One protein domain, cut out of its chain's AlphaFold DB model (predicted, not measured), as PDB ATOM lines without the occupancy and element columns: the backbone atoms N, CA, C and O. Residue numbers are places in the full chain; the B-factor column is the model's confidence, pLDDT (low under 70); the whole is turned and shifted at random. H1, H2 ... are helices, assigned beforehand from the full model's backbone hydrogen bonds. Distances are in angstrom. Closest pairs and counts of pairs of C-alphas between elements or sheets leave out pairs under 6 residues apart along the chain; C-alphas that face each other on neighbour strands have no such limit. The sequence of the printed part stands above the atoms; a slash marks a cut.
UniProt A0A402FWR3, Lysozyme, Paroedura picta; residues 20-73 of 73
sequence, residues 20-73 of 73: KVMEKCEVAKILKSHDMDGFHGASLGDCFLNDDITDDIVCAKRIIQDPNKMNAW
ATOM      1  N   LYS A  20      28.999  29.840  18.241       82.94
ATOM      2  CA  LYS A  20      28.148  28.978  19.066       82.94
ATOM      3  C   LYS A  20      28.421  27.509  18.747       82.94
ATOM      4  O   LYS A  20      28.129  27.058  17.644       82.94
ATOM      5  N   VAL A  21      28.929  26.758  19.725       86.38
ATOM      6  CA  VAL A  21      28.962  25.289  19.659       86.38
ATOM      7  C   VAL A  21      27.579  24.777  20.052       86.38
ATOM      8  O   VAL A  21      27.116  25.049  21.158       86.38
ATOM      9  N   MET A  22      26.903  24.092  19.133       85.38
ATOM     10  CA  MET A  22      25.574  23.514  19.355       85.38
ATOM     11  C   MET A  22      25.673  22.013  19.610       85.38
ATOM     12  O   MET A  22      26.544  21.345  19.050       85.38
ATOM     13  N   GLU A  23      24.765  21.466  20.417       89.19
ATOM     14  CA  GLU A  23      24.665  20.012  20.554       89.19
ATOM     15  C   GLU A  23      24.016  19.388  19.310       89.19
ATOM     16  O   GLU A  23      23.117  19.971  18.697       89.19
ATOM     17  N   LYS A  24      24.402  18.150  18.971       88.19
ATOM     18  CA  LYS A  24      23.876  17.417  17.800       88.19
ATOM     19  C   LYS A  24      22.342  17.395  17.759       88.19
ATOM     20  O   LYS A  24      21.738  17.624  16.717       88.19
ATOM     21  N   CYS A  25      21.699  17.179  18.908       91.19
ATOM     22  CA  CYS A  25      20.241  17.147  19.016       91.19
ATOM     23  C   CYS A  25      19.580  18.517  18.794       91.19
ATOM     24  O   CYS A  25      18.446  18.573  18.323       91.19
ATOM     25  N   GLU A  26      20.245  19.619  19.146       93.06
ATOM     26  CA  GLU A  26      19.728  20.967  18.887       93.06
ATOM     27  C   GLU A  26      19.754  21.270  17.391       93.06
ATOM     28  O   GLU A  26      18.756  21.735  16.841       93.06
ATOM     29  N   VAL A  27      20.861  20.929  16.727       90.12
ATOM     30  CA  VAL A  27      20.997  21.046  15.271       90.12
ATOM     31  C   VAL A  27      19.942  20.188  14.575       90.12
ATOM     32  O   VAL A  27      19.183  20.696  13.754       90.12
ATOM     33  N   ALA A  28      19.806  18.920  14.976       91.75
ATOM     34  CA  ALA A  28      18.800  18.011  14.433       91.75
ATOM     35  C   ALA A  28      17.377  18.576  14.538       91.75
ATOM     36  O   ALA A  28      16.618  18.497  13.577       91.75
ATOM     37  N   LYS A  29      17.013  19.172  15.682       93.31
ATOM     38  CA  LYS A  29      15.688  19.780  15.882       93.31
ATOM     39  C   LYS A  29      15.436  20.939  14.926       93.31
ATOM     40  O   LYS A  29      14.352  21.003  14.354       93.31
ATOM     41  N   ILE A  30      16.414  21.826  14.752       90.94
ATOM     42  CA  ILE A  30      16.289  22.972  13.845       90.94
ATOM     43  C   ILE A  30      16.130  22.472  12.411       90.94
ATOM     44  O   ILE A  30      15.133  22.786  11.769       90.94
ATOM     45  N   LEU A  31      17.045  21.628  11.931       89.12
ATOM     46  CA  LEU A  31      16.982  21.112  10.560       89.12
ATOM     47  C   LEU A  31      15.684  20.319  10.316       89.12
ATOM     48  O   LEU A  31      15.041  20.482   9.283       89.12
ATOM     49  N   LYS A  32      15.233  19.523  11.296       89.81
ATOM     50  CA  LYS A  32      13.953  18.801  11.216       89.81
ATOM     51  C   LYS A  32      12.756  19.749  11.145       89.81
ATOM     52  O   LYS A  32      11.813  19.447  10.427       89.81
ATOM     53  N   SER A  33      12.786  20.872  11.868       92.00
ATOM     54  CA  SER A  33      11.721  21.887  11.826       92.00
ATOM     55  C   SER A  33      11.657  22.670  10.511       92.00
ATOM     56  O   SER A  33      10.629  23.274  10.230       92.00
ATOM     57  N   HIS A  34      12.723  22.620   9.711       88.31
ATOM     58  CA  HIS A  34      12.796  23.173   8.358       88.31
ATOM     59  C   HIS A  34      12.593  22.100   7.273       88.31
ATOM     60  O   HIS A  34      13.044  22.274   6.148       88.31
ATOM     61  N   ASP A  35      11.970  20.961   7.603       86.25
ATOM     62  CA  ASP A  35      11.655  19.879   6.653       86.25
ATOM     63  C   ASP A  35      12.866  19.365   5.846       86.25
ATOM     64  O   ASP A  35      12.752  18.896   4.712       86.25
ATOM     65  N   MET A  36      14.055  19.407   6.457       85.00
ATOM     66  CA  MET A  36      15.290  18.934   5.825       85.00
ATOM     67  C   MET A  36      15.476  17.413   5.916       85.00
ATOM     68  O   MET A  36      16.340  16.852   5.244       85.00
ATOM     69  N   ASP A  37      14.684  16.727   6.741       88.88
ATOM     70  CA  ASP A  37      14.780  15.278   6.909       88.88
ATOM     71  C   ASP A  37      14.045  14.529   5.794       88.88
ATOM     72  O   ASP A  37      12.819  14.587   5.701       88.88
ATOM     73  N   GLY A  38      14.798  13.806   4.965       85.38
ATOM     74  CA  GLY A  38      14.288  13.100   3.789       85.38
ATOM     75  C   GLY A  38      14.355  13.917   2.495       85.38
ATOM     76  O   GLY A  38      13.903  13.436   1.450       85.38
ATOM     77  N   PHE A  39      14.917  15.131   2.519       83.81
ATOM     78  CA  PHE A  39      15.006  15.992   1.341       83.81
ATOM     79  C   PHE A  39      15.842  15.323   0.238       83.81
ATOM     80  O   PHE A  39      16.991  14.945   0.452       83.81
ATOM     81  N   HIS A  40      15.261  15.137  -0.953       81.56
ATOM     82  CA  HIS A  40      15.881  14.375  -2.052       81.56
ATOM     83  C   HIS A  40      16.330  12.948  -1.664       81.56
ATOM     84  O   HIS A  40      17.276  12.407  -2.238       81.56
ATOM     85  N   GLY A  41      15.654  12.327  -0.690       84.06
ATOM     86  CA  GLY A  41      15.986  10.988  -0.200       84.06
ATOM     87  C   GLY A  41      17.208  10.933   0.720       84.06
ATOM     88  O   GLY A  41      17.674   9.839   1.022       84.06
ATOM     89  N   ALA A  42      17.730  12.081   1.161       83.94
ATOM     90  CA  ALA A  42      18.770  12.165   2.181       83.94
ATOM     91  C   ALA A  42      18.161  12.367   3.576       83.94
ATOM     92  O   ALA A  42      17.318  13.245   3.759       83.94
ATOM     93  N   SER A  43      18.587  11.577   4.565       88.12
ATOM     94  CA  SER A  43      18.191  11.769   5.965       88.12
ATOM     95  C   SER A  43      19.127  12.756   6.673       88.12
ATOM     96  O   SER A  43      20.282  12.917   6.277       88.12
ATOM     97  N   LEU A  44      18.661  13.398   7.752       87.19
ATOM     98  CA  LEU A  44      19.538  14.268   8.557       87.19
ATOM     99  C   LEU A  44      20.711  13.501   9.177       87.19
ATOM    100  O   LEU A  44      21.813  14.038   9.289       87.19
ATOM    101  N   GLY A  45      20.471  12.248   9.576       87.38
ATOM    102  CA  GLY A  45      21.481  11.379  10.177       87.38
ATOM    103  C   GLY A  45      22.652  11.100   9.240       87.38
ATOM    104  O   GLY A  45      23.805  11.173   9.661       87.38
ATOM    105  N   ASP A  46      22.338  10.853   7.969       84.25
ATOM    106  CA  ASP A  46      23.315  10.512   6.934       84.25
ATOM    107  C   ASP A  46      24.046  11.727   6.355       84.25
ATOM    108  O   ASP A  46      24.892  11.544   5.496       84.25
ATOM    109  N   CYS A  47      23.661  12.955   6.713       84.69
ATOM    110  CA  CYS A  47      24.194  14.153   6.059       84.69
ATOM    111  C   CYS A  47      24.704  15.244   6.993       84.69
ATOM    112  O   CYS A  47      25.451  16.076   6.510       84.69
ATOM    113  N   PHE A  48      24.218  15.354   8.235       88.31
ATOM    114  CA  PHE A  48      24.491  16.538   9.071       88.31
ATOM    115  C   PHE A  48      24.709  16.234  10.558       88.31
ATOM    116  O   PHE A  48      24.999  17.142  11.337       88.31
ATOM    117  N   LEU A  49      24.476  14.993  11.001       90.12
ATOM    118  CA  LEU A  49      24.467  14.641  12.431       90.12
ATOM    119  C   LEU A  49      25.583  13.670  12.835       90.12
ATOM    120  O   LEU A  49      25.660  13.275  14.006       90.12
ATOM    121  N   ASN A  50      26.443  13.287  11.893       86.88
ATOM    122  CA  ASN A  50      27.640  12.504  12.165       86.88
ATOM    123  C   ASN A  50      28.893  13.411  12.189       86.88
ATOM    124  O   ASN A  50      28.767  14.633  12.163       86.88
ATOM    125  N   ASP A  51      30.072  12.827  12.413       88.50
ATOM    126  CA  ASP A  51      31.329  13.578  12.592       88.50
ATOM    127  C   ASP A  51      32.213  13.593  11.324       88.50
ATOM    128  O   ASP A  51      33.298  14.176  11.341       88.50
ATOM    129  N   ASP A  52      31.784  12.934  10.243       89.19
ATOM    130  CA  ASP A  52      32.374  13.060   8.909       89.19
ATOM    131  C   ASP A  52      31.686  14.227   8.188       89.19
ATOM    132  O   ASP A  52      30.499  14.432   8.361       89.19
ATOM    133  N   ILE A  53      32.447  15.018   7.429       90.12
ATOM    134  CA  ILE A  53      31.927  16.155   6.646       90.12
ATOM    135  C   ILE A  53      31.760  15.807   5.157       90.12
ATOM    136  O   ILE A  53      31.338  16.623   4.331       90.12
ATOM    137  N   THR A  54      32.209  14.621   4.753       92.56
ATOM    138  CA  THR A  54      32.294  14.237   3.342       92.56
ATOM    139  C   THR A  54      30.906  14.129   2.710       92.56
ATOM    140  O   THR A  54      30.687  14.593   1.585       92.56
ATOM    141  N   ASP A  55      29.965  13.536   3.435       88.19
ATOM    142  CA  ASP A  55      28.552  13.414   3.091       88.19
ATOM    143  C   ASP A  55      27.803  14.749   3.208       88.19
ATOM    144  O   ASP A  55      27.025  15.044   2.294       88.19
ATOM    145  N   ASP A  56      28.108  15.614   4.185       90.88
ATOM    146  CA  ASP A  56      27.550  16.978   4.273       90.88
ATOM    147  C   ASP A  56      27.744  17.758   2.969       90.88
ATOM    148  O   ASP A  56      26.812  18.372   2.441       90.88
ATOM    149  N   ILE A  57      28.954  17.712   2.398       90.94
ATOM    150  CA  ILE A  57      29.283  18.421   1.152       90.94
ATOM    151  C   ILE A  57      28.451  17.878  -0.014       90.94
ATOM    152  O   ILE A  57      27.989  18.640  -0.871       90.94
ATOM    153  N   VAL A  58      28.269  16.558  -0.083       89.69
ATOM    154  CA  VAL A  58      27.456  15.916  -1.125       89.69
ATOM    155  C   VAL A  58      25.986  16.289  -0.956       89.69
ATOM    156  O   VAL A  58      25.317  16.608  -1.943       89.69
ATOM    157  N   CYS A  59      25.494  16.308   0.278       88.31
ATOM    158  CA  CYS A  59      24.121  16.656   0.608       88.31
ATOM    159  C   CYS A  59      23.822  18.126   0.286       88.31
ATOM    160  O   CYS A  59      22.872  18.423  -0.439       88.31
ATOM    161  N   ALA A  60      24.703  19.044   0.692       88.06
ATOM    162  CA  ALA A  60      24.616  20.465   0.361       88.06
ATOM    163  C   ALA A  60      24.591  20.706  -1.157       88.06
ATOM    164  O   ALA A  60      23.806  21.518  -1.647       88.06
ATOM    165  N   LYS A  61      25.390  19.953  -1.930       89.12
ATOM    166  CA  LYS A  61      25.362  20.007  -3.403       89.12
ATOM    167  C   LYS A  61      24.022  19.569  -3.992       89.12
ATOM    168  O   LYS A  61      23.601  20.153  -4.984       89.12
ATOM    169  N   ARG A  62      23.351  18.576  -3.403       84.69
ATOM    170  CA  ARG A  62      22.001  18.164  -3.830       84.69
ATOM    171  C   ARG A  62      20.969  19.242  -3.509       84.69
ATOM    172  O   ARG A  62      20.134  19.548  -4.348       84.69
ATOM    173  N   ILE A  63      21.073  19.876  -2.340       81.94
ATOM    174  CA  ILE A  63      20.160  20.949  -1.917       81.94
ATOM    175  C   ILE A  63      20.195  22.133  -2.884       81.94
ATOM    176  O   ILE A  63      19.153  22.610  -3.321       81.94
ATOM    177  N   ILE A  64      21.383  22.579  -3.294       85.88
ATOM    178  CA  ILE A  64      21.509  23.703  -4.239       85.88
ATOM    179  C   ILE A  64      21.098  23.357  -5.681       85.88
ATOM    180  O   ILE A  64      21.000  24.266  -6.508       85.88
ATOM    181  N   GLN A  65      20.907  22.071  -5.997       86.12
ATOM    182  CA  GLN A  65      20.398  21.610  -7.293       86.12
ATOM    183  C   GLN A  65      18.866  21.645  -7.368       86.12
ATOM    184  O   GLN A  65      18.328  21.620  -8.475       86.12
ATOM    185  N   ASP A  66      18.168  21.738  -6.232       84.06
ATOM    186  CA  ASP A  66      16.720  21.925  -6.213       84.06
ATOM    187  C   ASP A  66      16.335  23.276  -6.860       84.06
ATOM    188  O   ASP A  66      17.019  24.279  -6.628       84.06
ATOM    189  N   PRO A  67      15.252  23.358  -7.659       87.62
ATOM    190  CA  PRO A  67      14.807  24.614  -8.267       87.62
ATOM    191  C   PRO A  67      14.513  25.732  -7.255       87.62
ATOM    192  O   PRO A  67      14.767  26.905  -7.538       87.62
ATOM    193  N   ASN A  68      14.009  25.368  -6.078       83.25
ATOM    194  CA  ASN A  68      13.746  26.265  -4.961       83.25
ATOM    195  C   ASN A  68      14.978  26.424  -4.052       83.25
ATOM    196  O   ASN A  68      15.044  27.389  -3.296       83.25
ATOM    197  N   LYS A  69      16.004  25.570  -4.175       80.69
ATOM    198  CA  LYS A  69      17.271  25.634  -3.421       80.69
ATOM    199  C   LYS A  69      17.006  25.683  -1.910       80.69
ATOM    200  O   LYS A  69      16.237  24.892  -1.384       80.69
ATOM    201  N   MET A  70      17.604  26.656  -1.217       75.25
ATOM    202  CA  MET A  70      17.337  26.945   0.193       75.25
ATOM    203  C   MET A  70      15.991  27.644   0.432       75.25
ATOM    204  O   MET A  70      15.598  27.749   1.580       75.25
ATOM    205  N   ASN A  71      15.289  28.110  -0.610       78.31
ATOM    206  CA  ASN A  71      13.928  28.656  -0.484       78.31
ATOM    207  C   ASN A  71      12.858  27.554  -0.485       78.31
ATOM    208  O   ASN A  71      11.671  27.861  -0.407       78.31
ATOM    209  N   ALA A  72      13.252  26.283  -0.635       68.31
ATOM    210  CA  ALA A  72      12.366  25.163  -0.335       68.31
ATOM    211  C   ALA A  72      11.975  25.127   1.158       68.31
ATOM    212  O   ALA A  72      11.051  24.397   1.514       68.31
ATOM    213  N   TRP A  73      12.681  25.902   1.992       62.00
ATOM    214  CA  TRP A  73      12.612  25.938   3.448       62.00
ATOM    215  C   TRP A  73      12.379  27.353   3.976       62.00
ATOM    216  O   TRP A  73      12.902  28.316   3.367       62.00
TER     217      TRP A  73
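Overview. This is residues 20 to 73 of the 73 residues of the protein "Lysozyme" of Paroedura picta (UniProt A0A402FWR3). Two helices of ten residues, H1 and H2, run nearly the same way on two sides of a gap, with no contact between them, and the long looped stretch of residues 34 to 53 winds across that gap. The short helix H3 follows a turn at the far end of H2. The printed part has 54 residues with three named helices, in the order H1, H2, H3, and no named strand. The class is all helix, though under half of the residues, 24 of 54, are in named elements. The whole is compact, with a radius of gyration of the C-alphas of 10.9 A and spans of 31 by 23 by 20 A.

Arrangement. H1, residues 24 to 33, and H2, residues 54 to 63, are apart. H3, residues 69 to 72, is close to H2 but not clearly touching it, with 2 pairs of C-alphas within 8 A. Their closest C-alphas are those of Ile 63 and Lys 69, 5.7 A apart. H1 and H3 are apart. In H1 every O i to N i+4 pair is within hydrogen-bond range, in H2 5 of 6 are, and H3 is too short for such a pair.

Along the chain. H1 runs 14.3 A from C-alpha 24 at (23.876, 17.417, 17.800) to C-alpha 33 at (11.721, 21.887, 11.826). H2 runs 14.8 A from C-alpha 54 at (32.294, 14.237, 3.342) to C-alpha 63. H3 has four residues and ends with C-alpha 72 at (12.366, 25.163, -0.335).

Size, cuts and confidence. The printed part has no cut and ends at residue 73, the chain's last. The C-alphas farthest apart are those of Val 21 and Pro 67, 31.3 A. The link from H1 to H2, 20 residues, is long, and that from H2 to H3, 5 residues, is tight. The model's mean pLDDT over the printed part is 86.3, and residues 72 to 73 are under 70.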